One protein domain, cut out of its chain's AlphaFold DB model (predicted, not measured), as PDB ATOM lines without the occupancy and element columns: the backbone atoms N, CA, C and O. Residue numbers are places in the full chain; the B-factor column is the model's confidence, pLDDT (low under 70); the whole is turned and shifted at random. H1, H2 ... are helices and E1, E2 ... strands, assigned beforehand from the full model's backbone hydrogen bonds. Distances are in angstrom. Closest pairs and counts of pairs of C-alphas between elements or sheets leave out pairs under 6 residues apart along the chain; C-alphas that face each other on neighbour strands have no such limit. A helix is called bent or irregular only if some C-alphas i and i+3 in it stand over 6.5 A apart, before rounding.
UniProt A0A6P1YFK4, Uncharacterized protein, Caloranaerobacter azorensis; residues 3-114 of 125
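What this domain is: This is residues 3 to 114 of the 125 residues of an uncharacterized protein of Caloranaerobacter azorensis (UniProt A0A6P1YFK4). Two small sheets stand one after the other along a long helix, H3: the hairpin strands E3, E4 and E5 pack on its beginning, the pair E1 and E2 on its residues 91 to 102, and near residue 104 the helix kinks away. The short helices H1 and H2 lie off H3, far from each other. The printed part has 112 residues, with three named helices and five named strands in the order H1 E1 E2 H2 E3 E4 E5 H3, class mixed; E1 and E2 are parallel, and the sheet E3 E4 E5, in that order, is antiparallel. It is only just compact, close to loose, with a radius of gyration of the C-alphas of 15.4 A and spans of 41 by 35 by 29 A.

How they stand to each other: Start at H1, residues 7 to 15, which touches no helix. Next find E1, residues 21 to 25, parallel to E2, residues 34 to 38, with N 22 and O 34 2.8 A apart. After H2, residues 44 to 50, comes a meander, each strand the antiparallel neighbour of the one before: E3, residues 52 to 58, E4, residues 62 to 68, and E5, residues 74 to 78. Look for N 54 and O 66 at 2.9 A, and N 65 and O 76 at 2.9 A. H2 only grazes this sheet. H3, residues 81 to 112, is on one face of it, two layers, at a height over the sheet of 10.9 A; the closest C-alphas of E4 and H3 are those of Ser 63 and Met 84, 5.6 A. Those of E2 and H3 are His 38 and Ala 98, 5.4 A. Every O i to N i+4 pair is within hydrogen-bond range in H1 and H2, and 26 of 28 in H3.

Where its parts are: Find C-alpha 7 at (54.318, 91.970, 63.913), where H1 begins. E3 measures 20.0 A and E4 19.9 A from first to last C-alpha. H3 runs 34.9 A from C-alpha 81 at (51.495, 93.457, 91.693) to C-alpha 112 at (83.276, 83.428, 81.413); it is irregular, with C-alphas 103 and 106 8.6 A apart.

The domain as a whole: The two C-alphas farthest apart, those of Arg 16 and Lys 111, are 43.8 A apart. The printed part has no cut and no long link, and no printed residue has a pLDDT under 70.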
ATOM      1  N   TYR A   3      57.844  86.582  67.645       84.62
ATOM      2  CA  TYR A   3      57.849  88.007  67.301       84.62
ATOM      3  C   TYR A   3      57.184  88.311  65.945       84.62
ATOM      4  O   TYR A   3      56.356  89.209  65.841       84.62
ATOM      5  N   GLU A   4      57.482  87.519  64.911       86.62
ATOM      6  CA  GLU A   4      56.902  87.711  63.573       86.62
ATOM      7  C   GLU A   4      55.394  87.416  63.550       86.62
ATOM      8  O   GLU A   4      54.687  87.921  62.685       86.62
ATOM      9  N   TYR A   5      54.890  86.623  64.503       89.12
ATOM     10  CA  TYR A   5      53.457  86.353  64.628       89.12
ATOM     11  C   TYR A   5      52.672  87.582  65.113       89.12
ATOM     12  O   TYR A   5      51.528  87.743  64.712       89.12
ATOM     13  N   PHE A   6      53.289  88.453  65.923       91.19
ATOM     14  CA  PHE A   6      52.662  89.660  66.488       91.19
ATOM     15  C   PHE A   6      53.028  90.950  65.745       91.19
ATOM     16  O   PHE A   6      52.770  92.053  66.224       91.19
ATOM     17  N   LYS A   7      53.696  90.836  64.597       92.75
ATOM     18  CA  LYS A   7      54.318  91.970  63.913       92.75
ATOM     19  C   LYS A   7      53.322  93.075  63.560       92.75
ATOM     20  O   LYS A   7      53.619  94.254  63.746       92.75
ATOM     21  N   ASP A   8      52.151  92.701  63.059       94.94
ATOM     22  CA  ASP A   8      51.136  93.666  62.637       94.94
ATOM     23  C   ASP A   8      50.512  94.382  63.846       94.94
ATOM     24  O   ASP A   8      50.299  95.598  63.810       94.94
ATOM     25  N   GLU A   9      50.289  93.666  64.951       95.81
ATOM     26  CA  GLU A   9      49.819  94.233  66.214       95.81
ATOM     27  C   GLU A   9      50.846  95.187  66.833       95.81
ATOM     28  O   GLU A   9      50.476  96.283  67.258       95.81
ATOM     29  N   LEU A  10      52.131  94.818  66.839       95.31
ATOM     30  CA  LEU A  10      53.210  95.673  67.343       95.31
ATOM     31  C   LEU A  10      53.296  96.984  66.548       95.31
ATOM     32  O   LEU A  10      53.353  98.058  67.143       95.31
ATOM     33  N   LYS A  11      53.200  96.929  65.211       96.19
ATOM     34  CA  LYS A  11      53.157  98.141  64.370       96.19
ATOM     35  C   LYS A  11      51.961  99.024  64.683       96.19
ATOM     36  O   LYS A  11      52.074 100.249  64.694       96.19
ATOM     37  N   LEU A  12      50.797  98.419  64.910       97.25
ATOM     38  CA  LEU A  12      49.593  99.167  65.252       97.25
ATOM     39  C   LEU A  12      49.740  99.881  66.601       97.25
ATOM     40  O   LEU A  12      49.261 101.006  66.749       97.25
ATOM     41  N   LEU A  13      50.384  99.243  67.576       96.44
ATOM     42  CA  LEU A  13      50.679  99.833  68.880       96.44
ATOM     43  C   LEU A  13      51.696 100.980  68.762       96.44
ATOM     44  O   LEU A  13      51.435 102.069  69.272       96.44
ATOM     45  N   GLU A  14      52.775 100.793  68.003       96.62
ATOM     46  CA  GLU A  14      53.772 101.839  67.740       96.62
ATOM     47  C   GLU A  14      53.141 103.066  67.059       96.62
ATOM     48  O   GLU A  14      53.341 104.203  67.487       96.62
ATOM     49  N   GLN A  15      52.273 102.856  66.061       97.19
ATOM     50  CA  GLN A  15      51.526 103.936  65.396       97.19
ATOM     51  C   GLN A  15      50.586 104.696  66.341       97.19
ATOM     52  O   GLN A  15      50.258 105.857  66.088       97.19
ATOM     53  N   ARG A  16      50.134 104.052  67.420       97.38
ATOM     54  CA  ARG A  16      49.328 104.681  68.476       97.38
ATOM     55  C   ARG A  16      50.182 105.416  69.512       97.38
ATOM     56  O   ARG A  16      49.614 106.028  70.411       97.38
ATOM     57  N   GLY A  17      51.508 105.384  69.375       96.88
ATOM     58  CA  GLY A  17      52.450 105.995  70.308       96.88
ATOM     59  C   GLY A  17      52.666 105.177  71.580       96.88
ATOM     60  O   GLY A  17      53.077 105.746  72.588       96.88
ATOM     61  N   VAL A  18      52.356 103.877  71.556       97.38
ATOM     62  CA  VAL A  18      52.664 102.969  72.667       97.38
ATOM     63  C   VAL A  18      54.156 102.658  72.640       97.38
ATOM     64  O   VAL A  18      54.697 102.294  71.597       97.38
ATOM     65  N   GLU A  19      54.812 102.803  73.787       97.12
ATOM     66  CA  GLU A  19      56.205 102.408  73.962       97.12
ATOM     67  C   GLU A  19      56.307 100.879  73.992       97.12
ATOM     68  O   GLU A  19      55.610 100.210  74.753       97.12
ATOM     69  N   ILE A  20      57.163 100.325  73.136       96.56
ATOM     70  CA  ILE A  20      57.374  98.884  73.006       96.56
ATOM     71  C   ILE A  20      58.851  98.616  73.254       96.56
ATOM     72  O   ILE A  20      59.706  99.145  72.546       96.56
ATOM     73  N   VAL A  21      59.132  97.758  74.233       96.19
ATOM     74  CA  VAL A  21      60.477  97.270  74.540       96.19
ATOM     75  C   VAL A  21      60.455  95.749  74.495       96.19
ATOM     76  O   VAL A  21      59.656  95.111  75.183       96.19
ATOM     77  N   THR A  22      61.327  95.159  73.683       94.69
ATOM     78  CA  THR A  22      61.388  93.709  73.473       94.69
ATOM     79  C   THR A  22      62.777  93.175  73.791       94.69
ATOM     80  O   THR A  22      63.765  93.620  73.216       94.69
ATOM     81  N   VAL A  23      62.851  92.150  74.641       93.94
ATOM     82  CA  VAL A  23      64.031  91.281  74.724       93.94
ATOM     83  C   VAL A  23      63.813  90.107  73.781       93.94
ATOM     84  O   VAL A  23      62.860  89.342  73.944       93.94
ATOM     85  N   LEU A  24      64.682  89.967  72.785       90.00
ATOM     86  CA  LEU A  24      64.547  88.951  71.751       90.00
ATOM     87  C   LEU A  24      65.759  88.026  71.717       90.00
ATOM     88  O   LEU A  24      66.911  88.442  71.763       90.00
ATOM     89  N   TYR A  25      65.470  86.752  71.520       84.44
ATOM     90  CA  TYR A  25      66.446  85.747  71.163       84.44
ATOM     91  C   TYR A  25      66.448  85.499  69.646       84.44
ATOM     92  O   TYR A  25      65.423  85.116  69.076       84.44
ATOM     93  N   GLY A  26      67.599  85.665  68.990       83.12
ATOM     94  CA  GLY A  26      67.745  85.502  67.536       83.12
ATOM     95  C   GLY A  26      67.701  86.830  66.777       83.12
ATOM     96  O   GLY A  26      68.079  87.850  67.327       83.12
ATOM     97  N   ASN A  27      67.268  86.817  65.512       81.94
ATOM     98  CA  ASN A  27      67.214  88.005  64.648       81.94
ATOM     99  C   ASN A  27      65.813  88.189  64.056       81.94
ATOM    100  O   ASN A  27      65.166  87.200  63.708       81.94
ATOM    101  N   VAL A  28      65.384  89.432  63.852       86.44
ATOM    102  CA  VAL A  28      64.093  89.753  63.220       86.44
ATOM    103  C   VAL A  28      64.270  90.359  61.837       86.44
ATOM    104  O   VAL A  28      65.330  90.880  61.496       86.44
ATOM    105  N   SER A  29      63.220  90.264  61.019       85.50
ATOM    106  CA  SER A  29      63.204  90.894  59.696       85.50
ATOM    107  C   SER A  29      63.034  92.414  59.765       85.50
ATOM    108  O   SER A  29      63.415  93.120  58.833       85.50
ATOM    109  N   GLU A  30      62.428  92.905  60.845       90.50
ATOM    110  CA  GLU A  30      62.086  94.306  61.061       90.50
ATOM    111  C   GLU A  30      61.958  94.576  62.562       90.50
ATOM    112  O   GLU A  30      61.268  93.841  63.275       90.50
ATOM    113  N   GLU A  31      62.612  95.633  63.030       93.19
ATOM    114  CA  GLU A  31      62.568  96.070  64.425       93.19
ATOM    115  C   GLU A  31      61.399  97.043  64.625       93.19
ATOM    116  O   GLU A  31      61.206  97.948  63.813       93.19
ATOM    117  N   ILE A  32      60.595  96.820  65.666       94.88
ATOM    118  CA  ILE A  32      59.441  97.644  66.048       94.88
ATOM    119  C   ILE A  32      59.622  97.998  67.521       94.88
ATOM    120  O   ILE A  32      59.775  97.097  68.351       94.88
ATOM    121  N   GLY A  33      59.600  99.290  67.845       94.69
ATOM    122  CA  GLY A  33      60.037  99.772  69.154       94.69
ATOM    123  C   GLY A  33      61.524  99.509  69.428       94.69
ATOM    124  O   GLY A  33      62.332  99.355  68.510       94.69
ATOM    125  N   GLU A  34      61.896  99.465  70.706       95.06
ATOM    126  CA  GLU A  34      63.258  99.134  71.128       95.06
ATOM    127  C   GLU A  34      63.446  97.621  71.268       95.06
ATOM    128  O   GLU A  34      62.639  96.931  71.899       95.06
ATOM    129  N   ILE A  35      64.546  97.100  70.718       94.56
ATOM    130  CA  ILE A  35      64.890  95.679  70.789       94.56
ATOM    131  C   ILE A  35      66.259  95.490  71.436       94.56
ATOM    132  O   ILE A  35      67.261  96.057  71.003       94.56
ATOM    133  N   TYR A  36      66.295  94.617  72.440       94.81
ATOM    134  CA  TYR A  36      67.502  94.147  73.104       94.81
ATOM    135  C   TYR A  36      67.707  92.670  72.770       94.81
ATOM    136  O   TYR A  36      66.901  91.810  73.129       94.81
ATOM    137  N   TYR A  37      68.789  92.366  72.060       90.69
ATOM    138  CA  TYR A  37      69.108  90.998  71.666       90.69
ATOM    139  C   TYR A  37      69.828  90.260  72.794       90.69
ATOM    140  O   TYR A  37      70.873  90.704  73.271       90.69
ATOM    141  N   HIS A  38      69.281  89.118  73.202       85.19
ATOM    142  CA  HIS A  38      69.865  88.269  74.231       85.19
ATOM    143  C   HIS A  38      70.601  87.071  73.615       85.19
ATOM    144  O   HIS A  38      70.104  86.394  72.711       85.19
ATOM    145  N   GLU A  39      71.775  86.758  74.165       82.00
ATOM    146  CA  GLU A  39      72.594  85.621  73.751       82.00
ATOM    147  C   GLU A  39      71.899  84.278  74.004       82.00
ATOM    148  O   GLU A  39      71.438  83.992  75.111       82.00
ATOM    149  N   MET A  40      71.865  83.420  72.983       78.75
ATOM    150  CA  MET A  40      71.327  82.054  73.072       78.75
ATOM    151  C   MET A  40      72.363  80.963  72.834       78.75
ATOM    152  O   MET A  40      71.997  79.790  72.838       78.75
ATOM    153  N   GLU A  41      73.639  81.300  72.641       80.50
ATOM    154  CA  GLU A  41      74.640  80.285  72.314       80.50
ATOM    155  C   GLU A  41      74.633  79.162  73.371       80.50
ATOM    156  O   GLU A  41      74.673  79.414  74.583       80.50
ATOM    157  N   GLU A  42      74.501  77.916  72.905       78.62
ATOM    158  CA  GLU A  42      74.388  76.704  73.727       78.62
ATOM    159  C   GLU A  42      73.164  76.651  74.675       78.62
ATOM    160  O   GLU A  42      73.222  76.047  75.758       78.62
ATOM    161  N   MET A  43      72.047  77.288  74.311       77.75
ATOM    162  CA  MET A  43      70.779  77.230  75.061       77.75
ATOM    163  C   MET A  43      69.696  76.385  74.387       77.75
ATOM    164  O   MET A  43      68.663  76.133  75.006       77.75
ATOM    165  N   GLU A  44      69.916  75.872  73.178       79.12
ATOM    166  CA  GLU A  44      68.898  75.134  72.419       79.12
ATOM    167  C   GLU A  44      68.424  73.890  73.177       79.12
ATOM    168  O   GLU A  44      67.228  73.638  73.300       79.12
ATOM    169  N   SER A  45      69.360  73.140  73.766       77.19
ATOM    170  CA  SER A  45      69.033  71.965  74.586       77.19
ATOM    171  C   SER A  45      68.241  72.317  75.850       77.19
ATOM    172  O   SER A  45      67.382  71.546  76.278       77.19
ATOM    173  N   TYR A  46      68.499  73.490  76.435       77.50
ATOM    174  CA  TYR A  46      67.770  73.980  77.598       77.50
ATOM    175  C   TYR A  46      66.345  74.376  77.210       77.50
ATOM    176  O   TYR A  46      65.400  73.935  77.861       77.50
ATOM    177  N   ALA A  47      66.185  75.119  76.113       78.50
ATOM    178  CA  ALA A  47      64.882  75.505  75.576       78.50
ATOM    179  C   ALA A  47      64.035  74.285  75.171       78.50
ATOM    180  O   ALA A  47      62.836  74.257  75.431       78.50
ATOM    181  N   LEU A  48      64.650  73.239  74.605       76.50
ATOM    182  CA  LEU A  48      63.963  71.977  74.299       76.50
ATOM    183  C   LEU A  48      63.482  71.254  75.566       76.50
ATOM    184  O   LEU A  48      62.386  70.702  75.588       76.50
ATOM    185  N   LYS A  49      64.293  71.255  76.629       78.19
ATOM    186  CA  LYS A  49      63.978  70.547  77.878       78.19
ATOM    187  C   LYS A  49      62.963  71.287  78.753       78.19
ATOM    188  O   LYS A  49      62.129  70.648  79.392       78.19
ATOM    189  N   HIS A  50      63.077  72.609  78.841       77.12
ATOM    190  CA  HIS A  50      62.332  73.442  79.790       77.12
ATOM    191  C   HIS A  50      61.250  74.303  79.137       77.12
ATOM    192  O   HIS A  50      60.497  74.960  79.853       77.12
ATOM    193  N   GLY A  51      61.159  74.280  77.811       83.12
ATOM    194  CA  GLY A  51      60.251  75.126  77.063       83.12
ATOM    195  C   GLY A  51      60.837  76.462  76.673       83.12
ATOM    196  O   GLY A  51      61.835  76.932  77.221       83.12
ATOM    197  N   ARG A  52      60.141  77.107  75.741       86.00
ATOM    198  CA  ARG A  52      60.360  78.515  75.411       86.00
ATOM    199  C   ARG A  52      59.469  79.365  76.297       86.00
ATOM    200  O   ARG A  52      58.300  79.031  76.486       86.00
ATOM    201  N   TRP A  53      60.016  80.444  76.835       89.00
ATOM    202  CA  TRP A  53      59.271  81.351  77.700       89.00
ATOM    203  C   TRP A  53      58.828  82.579  76.915       89.00
ATOM    204  O   TRP A  53      59.534  83.041  76.021       89.00
ATOM    205  N   PHE A  54      57.664  83.104  77.270       91.94
ATOM    206  CA  PHE A  54      57.141  84.364  76.766       91.94
ATOM    207  C   PHE A  54      56.609  85.160  77.947       91.94
ATOM    208  O   PHE A  54      55.700  84.708  78.647       91.94
ATOM    209  N   THR A  55      57.201  86.327  78.170       94.88
ATOM    210  CA  THR A  55      56.829  87.227  79.259       94.88
ATOM    211  C   THR A  55      56.372  88.545  78.662       94.88
ATOM    212  O   THR A  55      57.050  89.094  77.799       94.88
ATOM    213  N   LEU A  56      55.233  89.043  79.129       95.75
ATOM    214  CA  LEU A  56      54.670  90.330  78.749       95.75
ATOM    215  C   LEU A  56      54.229  91.063  80.013       95.75
ATOM    216  O   LEU A  56      53.612  90.466  80.896       95.75
ATOM    217  N   VAL A  57      54.513  92.357  80.072       97.06
ATOM    218  CA  VAL A  57      53.962  93.290  81.057       97.06
ATOM    219  C   VAL A  57      53.334  94.431  80.264       97.06
ATOM    220  O   VAL A  57      53.994  94.976  79.385       97.06
ATOM    221  N   SER A  58      52.073  94.763  80.543       96.75
ATOM    222  CA  SER A  58      51.363  95.859  79.866       96.75
ATOM    223  C   SER A  58      51.011  96.944  80.867       96.75
ATOM    224  O   SER A  58      50.381  96.659  81.890       96.75
ATOM    225  N   ASP A  59      51.440  98.171  80.571       94.31
ATOM    226  CA  ASP A  59      51.030  99.424  81.224       94.31
ATOM    227  C   ASP A  59      51.140  99.445  82.762       94.31
ATOM    228  O   ASP A  59      50.494 100.239  83.443       94.31
ATOM    229  N   GLY A  60      51.937  98.548  83.353       90.06
ATOM    230  CA  GLY A  60      51.989  98.368  84.806       90.06
ATOM    231  C   GLY A  60      50.662  97.896  85.422       90.06
ATOM    232  O   GLY A  60      50.468  98.004  86.644       90.06
ATOM    233  N   GLU A  61      49.752  97.339  84.618       96.25
ATOM    234  CA  GLU A  61      48.420  96.877  85.036       96.25
ATOM    235  C   GLU A  61      48.303  95.355  85.094       96.25
ATOM    236  O   GLU A  61      47.740  94.831  86.060       96.25
ATOM    237  N   GLU A  62      48.917  94.653  84.144       97.69
ATOM    238  CA  GLU A  62      48.851  93.198  84.035       97.69
ATOM    239  C   GLU A  62      50.140  92.580  83.483       97.69
ATOM    240  O   GLU A  62      50.992  93.251  82.899       97.69
ATOM    241  N   SER A  63      50.284  91.273  83.691       98.00
ATOM    242  CA  SER A  63      51.390  90.489  83.150       98.00
ATOM    243  C   SER A  63      50.933  89.107  82.693       98.00
ATOM    244  O   SER A  63      50.005  88.521  83.264       98.00
ATOM    245  N   LEU A  64      51.621  88.584  81.684       97.06
ATOM    246  CA  LEU A  64      51.503  87.220  81.192       97.06
ATOM    247  C   LEU A  64      52.880  86.565  81.259       97.06
ATOM    248  O   LEU A  64      53.831  87.073  80.673       97.06
ATOM    249  N   PHE A  65      52.977  85.421  81.929       95.81
ATOM    250  CA  PHE A  65      54.132  84.533  81.828       95.81
ATOM    251  C   PHE A  65      53.668  83.200  81.255       95.81
ATOM    252  O   PHE A  65      52.836  82.515  81.858       95.81
ATOM    253  N   ALA A  66      54.186  82.840  80.089       93.62
ATOM    254  CA  ALA A  66      53.844  81.625  79.372       93.62
ATOM    255  C   ALA A  66      55.085  80.772  79.106       93.62
ATOM    256  O   ALA A  66      56.184  81.275  78.889       93.62
ATOM    257  N   MET A  67      54.880  79.461  79.105       91.50
ATOM    258  CA  MET A  67      55.868  78.449  78.767       91.50
ATOM    259  C   MET A  67      55.269  77.529  77.704       91.50
ATOM    260  O   MET A  67      54.177  76.985  77.893       91.50
ATOM    261  N   PHE A  68      55.998  77.348  76.607       88.38
ATOM    262  CA  PHE A  68      55.610  76.510  75.477       88.38
ATOM    263  C   PHE A  68      56.531  75.293  75.368       88.38
ATOM    264  O   PHE A  68      57.724  75.444  75.090       88.38
ATOM    265  N   ASN A  69      55.954  74.099  75.516       85.62
ATOM    266  CA  ASN A  69      56.614  72.802  75.314       85.62
ATOM    267  C   ASN A  69      55.824  71.995  74.274       85.62
ATOM    268  O   ASN A  69      54.651  72.294  74.044       85.62
ATOM    269  N   GLU A  70      56.430  70.951  73.697       78.94
ATOM    270  CA  GLU A  70      55.778  70.090  72.690       78.94
ATOM    271  C   GLU A  70      54.455  69.485  73.194       78.94
ATOM    272  O   GLU A  70      53.460  69.494  72.473       78.94
ATOM    273  N   ASP A  71      54.418  69.042  74.454       81.06
ATOM    274  CA  ASP A  71      53.270  68.303  74.996       81.06
ATOM    275  C   ASP A  71      52.289  69.161  75.807       81.06
ATOM    276  O   ASP A  71      51.108  68.827  75.936       81.06
ATOM    277  N   LYS A  72      52.766  70.247  76.428       84.38
ATOM    278  CA  LYS A  72      51.950  71.053  77.344       84.38
ATOM    279  C   LYS A  72      52.451  72.484  77.435       84.38
ATOM    280  O   LYS A  72      53.519  72.744  77.981       84.38
ATOM    281  N   SER A  73      51.621  73.411  76.974       90.38
ATOM    282  CA  SER A  73      51.813  74.837  77.232       90.38
ATOM    283  C   SER A  73      51.099  75.242  78.521       90.38
ATOM    284  O   SER A  73      50.011  74.743  78.828       90.38
ATOM    285  N   GLN A  74      51.714  76.129  79.298       93.19
ATOM    286  CA  GLN A  74      51.138  76.681  80.525       93.19
ATOM    287  C   GLN A  74      51.324  78.190  80.534       93.19
ATOM    288  O   GLN A  74      52.346  78.689  80.074       93.19
ATOM    289  N   ALA A  75      50.348  78.909  81.075       95.62
ATOM    290  CA  ALA A  75      50.425  80.351  81.189       95.62
ATOM    291  C   ALA A  75      49.751  80.841  82.467       95.62
ATOM    292  O   ALA A  75      48.794  80.233  82.956       95.62
ATOM    293  N   ILE A  76      50.258  81.954  82.980       96.94
ATOM    294  CA  ILE A  76      49.663  82.722  84.066       96.94
ATOM    295  C   ILE A  76      49.442  84.129  83.535       96.94
ATOM    296  O   ILE A  76      50.406  84.831  83.246       96.94
ATOM    297  N   TRP A  77      48.178  84.530  83.435       98.06
ATOM    298  CA  TRP A  77      47.792  85.930  83.321       98.06
ATOM    299  C   TRP A  77      47.392  86.440  84.704       98.06
ATOM    300  O   TRP A  77      46.646  85.767  85.427       98.06
ATOM    301  N   THR A  78      47.907  87.600  85.105       98.06
ATOM    302  CA  THR A  78      47.605  88.165  86.419       98.06
ATOM    303  C   THR A  78      47.830  89.672  86.490       98.06
ATOM    304  O   THR A  78      48.779  90.199  85.916       98.06
ATOM    305  N   ALA A  79      47.000  90.338  87.294       97.94
ATOM    306  CA  ALA A  79      47.195  91.713  87.759       97.94
ATOM    307  C   ALA A  79      47.799  91.771  89.184       97.94
ATOM    308  O   ALA A  79      47.737  92.793  89.875       97.94
ATOM    309  N   ASN A  80      48.342  90.653  89.689       98.12
ATOM    310  CA  ASN A  80      48.996  90.619  90.995       98.12
ATOM    311  C   ASN A  80      50.303  91.424  90.957       98.12
ATOM    312  O   ASN A  80      51.270  91.018  90.319       98.12
ATOM    313  N   LYS A  81      50.356  92.526  91.713       96.94
ATOM    314  CA  LYS A  81      51.495  93.457  91.693       96.94
ATOM    315  C   LYS A  81      52.841  92.828  92.068       96.94
ATOM    316  O   LYS A  81      53.856  93.232  91.519       96.94
ATOM    317  N   ALA A  82      52.869  91.831  92.956       97.00
ATOM    318  CA  ALA A  82      54.118  91.156  93.315       97.00
ATOM    319  C   ALA A  82      54.632  90.263  92.175       97.00
ATOM    320  O   ALA A  82      55.831  90.238  91.907       97.00
ATOM    321  N   PHE A  83      53.730  89.565  91.480       96.38
ATOM    322  CA  PHE A  83      54.095  88.785  90.297       96.38
ATOM    323  C   PHE A  83      54.535  89.691  89.145       96.38
ATOM    324  O   PHE A  83      55.538  89.414  88.499       96.38
ATOM    325  N   MET A  84      53.824  90.797  88.926       96.50
ATOM    326  CA  MET A  84      54.172  91.760  87.882       96.50
ATOM    327  C   MET A  84      55.553  92.372  88.107       96.50
ATOM    328  O   MET A  84      56.345  92.400  87.175       96.50
ATOM    329  N   LEU A  85      55.881  92.765  89.345       96.06
ATOM    330  CA  LEU A  85      57.223  93.241  89.693       96.06
ATOM    331  C   LEU A  85      58.297  92.195  89.361       96.06
ATOM    332  O   LEU A  85      59.373  92.542  88.882       96.06
ATOM    333  N   MET A  86      58.015  90.915  89.616       95.88
ATOM    334  CA  MET A  86      58.925  89.821  89.280       95.88
ATOM    335  C   MET A  86      59.087  89.654  87.762       95.88
ATOM    336  O   MET A  86      60.221  89.544  87.300       95.88
ATOM    337  N   ALA A  87      57.996  89.700  86.991       96.06
ATOM    338  CA  ALA A  87      58.029  89.613  85.529       96.06
ATOM    339  C   ALA A  87      58.768  90.802  84.889       96.06
ATOM    340  O   ALA A  87      59.601  90.614  84.006       96.06
ATOM    341  N   GLU A  88      58.520  92.018  85.373       95.56
ATOM    342  CA  GLU A  88      59.204  93.232  84.922       95.56
ATOM    343  C   GLU A  88      60.697  93.191  85.267       95.56
ATOM    344  O   GLU A  88      61.539  93.410  84.400       95.56
ATOM    345  N   SER A  89      61.046  92.816  86.503       96.00
ATOM    346  CA  SER A  89      62.449  92.669  86.921       96.00
ATOM    347  C   SER A  89      63.192  91.633  86.076       96.00
ATOM    348  O   SER A  89      64.379  91.798  85.809       96.00
ATOM    349  N   PHE A  90      62.506  90.566  85.656       93.38
ATOM    350  CA  PHE A  90      63.074  89.555  84.772       93.38
ATOM    351  C   PHE A  90      63.457  90.155  83.408       93.38
ATOM    352  O   PHE A  90      64.598  90.001  82.985       93.38
ATOM    353  N   ILE A  91      62.556  90.923  82.783       95.06
ATOM    354  CA  ILE A  91      62.817  91.613  81.506       95.06
ATOM    355  C   ILE A  91      63.955  92.635  81.652       95.06
ATOM    356  O   ILE A  91      64.886  92.655  80.850       95.06
ATOM    357  N   VAL A  92      63.912  93.470  82.693       95.75
ATOM    358  CA  VAL A  92      64.902  94.538  82.911       95.75
ATOM    359  C   VAL A  92      66.310  93.977  83.135       95.75
ATOM    360  O   VAL A  92      67.286  94.530  82.629       95.75
ATOM    361  N   HIS A  93      66.446  92.863  83.857       95.31
ATOM    362  CA  HIS A  93      67.752  92.227  84.037       95.31
ATOM    363  C   HIS A  93      68.316  91.652  82.733       95.31
ATOM    364  O   HIS A  93      69.523  91.773  82.507       95.31
ATOM    365  N   ASP A  94      67.474  91.082  81.869       93.56
ATOM    366  CA  ASP A  94      67.909  90.615  80.549       93.56
ATOM    367  C   ASP A  94      68.381  91.788  79.673       93.56
ATOM    368  O   ASP A  94      69.405  91.669  78.998       93.56
ATOM    369  N   ILE A  95      67.714  92.948  79.745       95.81
ATOM    370  CA  ILE A  95      68.160  94.185  79.076       95.81
ATOM    371  C   ILE A  95      69.547  94.609  79.575       95.81
ATOM    372  O   ILE A  95      70.433  94.901  78.772       95.81
ATOM    373  N   TYR A  96      69.779  94.601  80.893       95.81
ATOM    374  CA  TYR A  96      71.096  94.933  81.445       95.81
ATOM    375  C   TYR A  96      72.183  93.987  80.940       95.81
ATOM    376  O   TYR A  96      73.280  94.436  80.600       95.81
ATOM    377  N   LEU A  97      71.896  92.684  80.882       93.56
ATOM    378  CA  LEU A  97      72.836  91.708  80.342       93.56
ATOM    379  C   LEU A  97      73.097  91.941  78.855       93.56
ATOM    380  O   LEU A  97      74.262  91.889  78.461       93.56
ATOM    381  N   ALA A  98      72.068  92.239  78.060       93.50
ATOM    382  CA  ALA A  98      72.204  92.538  76.636       93.50
ATOM    383  C   ALA A  98      73.103  93.761  76.389       93.50
ATOM    384  O   ALA A  98      74.042  93.684  75.598       93.50
ATOM    385  N   GLU A  99      72.892  94.856  77.121       95.19
ATOM    386  CA  GLU A  99      73.709  96.074  77.013       95.19
ATOM    387  C   GLU A  99      75.162  95.841  77.456       95.19
ATOM    388  O   GLU A  99      76.106  96.261  76.787       95.19
ATOM    389  N   ILE A 100      75.373  95.099  78.548       95.25
ATOM    390  CA  ILE A 100      76.721  94.722  78.994       95.25
ATOM    391  C   ILE A 100      77.416  93.842  77.943       95.25
ATOM    392  O   ILE A 100      78.599  94.037  77.662       95.25
ATOM    393  N   TYR A 101      76.699  92.887  77.348       92.88
ATOM    394  CA  TYR A 101      77.239  92.019  76.302       92.88
ATOM    395  C   TYR A 101      77.564  92.768  75.019       92.88
ATOM    396  O   TYR A 101      78.563  92.458  74.374       92.88
ATOM    397  N   LYS A 102      76.743  93.750  74.651       92.25
ATOM    398  CA  LYS A 102      76.968  94.601  73.485       92.25
ATOM    399  C   LYS A 102      78.303  95.339  73.574       92.25
ATOM    400  O   LYS A 102      79.015  95.391  72.576       92.25
ATOM    401  N   GLU A 103      78.660  95.832  74.757       96.00
ATOM    402  CA  GLU A 103      79.890  96.610  74.953       96.00
ATOM    403  C   GLU A 103      81.124  95.767  75.305       96.00
ATOM    404  O   GLU A 103      82.233  96.102  74.899       96.00
ATOM    405  N   TYR A 104      80.961  94.666  76.047       96.38
ATOM    406  CA  TYR A 104      82.088  93.928  76.646       96.38
ATOM    407  C   TYR A 104      82.172  92.460  76.213       96.38
ATOM    408  O   TYR A 104      82.709  91.622  76.948       96.38
ATOM    409  N   ARG A 105      81.616  92.108  75.046       93.94
ATOM    410  CA  ARG A 105      81.554  90.718  74.560       93.94
ATOM    411  C   ARG A 105      82.895  89.999  74.641       93.94
ATOM    412  O   ARG A 105      82.969  88.915  75.211       93.94
ATOM    413  N   GLU A 106      83.948  90.588  74.079       96.00
ATOM    414  CA  GLU A 106      85.249  89.922  73.979       96.00
ATOM    415  C   GLU A 106      85.823  89.595  75.364       96.00
ATOM    416  O   GLU A 106      86.304  88.481  75.608       96.00
ATOM    417  N   GLU A 107      85.741  90.532  76.309       97.69
ATOM    418  CA  GLU A 107      86.185  90.330  77.684       97.69
ATOM    419  C   GLU A 107      85.335  89.296  78.421       97.69
ATOM    420  O   GLU A 107      85.884  88.451  79.144       97.69
ATOM    421  N   LEU A 108      84.012  89.345  78.250       96.00
ATOM    422  CA  LEU A 108      83.076  88.417  78.881       96.00
ATOM    423  C   LEU A 108      83.277  86.998  78.360       96.00
ATOM    424  O   LEU A 108      83.432  86.084  79.172       96.00
ATOM    425  N   ASP A 109      83.383  86.805  77.051       95.12
ATOM    426  CA  ASP A 109      83.588  85.489  76.446       95.12
ATOM    427  C   ASP A 109      84.964  84.929  76.819       95.12
ATOM    428  O   ASP A 109      85.102  83.764  77.219       95.12
ATOM    429  N   LYS A 110      85.998  85.776  76.836       97.19
ATOM    430  CA  LYS A 110      87.324  85.379  77.319       97.19
ATOM    431  C   LYS A 110      87.300  84.968  78.791       97.19
ATOM    432  O   LYS A 110      87.979  84.006  79.162       97.19
ATOM    433  N   LYS A 111      86.538  85.656  79.649       96.94
ATOM    434  CA  LYS A 111      86.542  85.458  81.112       96.94
ATOM    435  C   LYS A 111      85.544  84.419  81.616       96.94
ATOM    436  O   LYS A 111      85.902  83.625  82.496       96.94
ATOM    437  N   PHE A 112      84.369  84.318  81.013       95.25
ATOM    438  CA  PHE A 112      83.276  83.428  81.413       95.25
ATOM    439  C   PHE A 112      82.880  82.399  80.347       95.25
ATOM    440  O   PHE A 112      82.182  81.441  80.675       95.25
ATOM    441  N   GLY A 113      83.413  82.500  79.130       93.31
ATOM    442  CA  GLY A 113      82.986  81.690  77.991       93.31
ATOM    443  C   GLY A 113      81.768  82.306  77.302       93.31
ATOM    444  O   GLY A 113      81.119  83.157  77.918       93.31
ATOM    445  N   PRO A 114      81.455  81.857  76.072       90.94
ATOM    446  CA  PRO A 114      80.277  82.322  75.346       90.94
ATOM    447  C   PRO A 114      79.031  82.169  76.214       90.94
ATOM    448  O   PRO A 114      78.905  81.184  76.955       90.94
TER     449      PRO A 114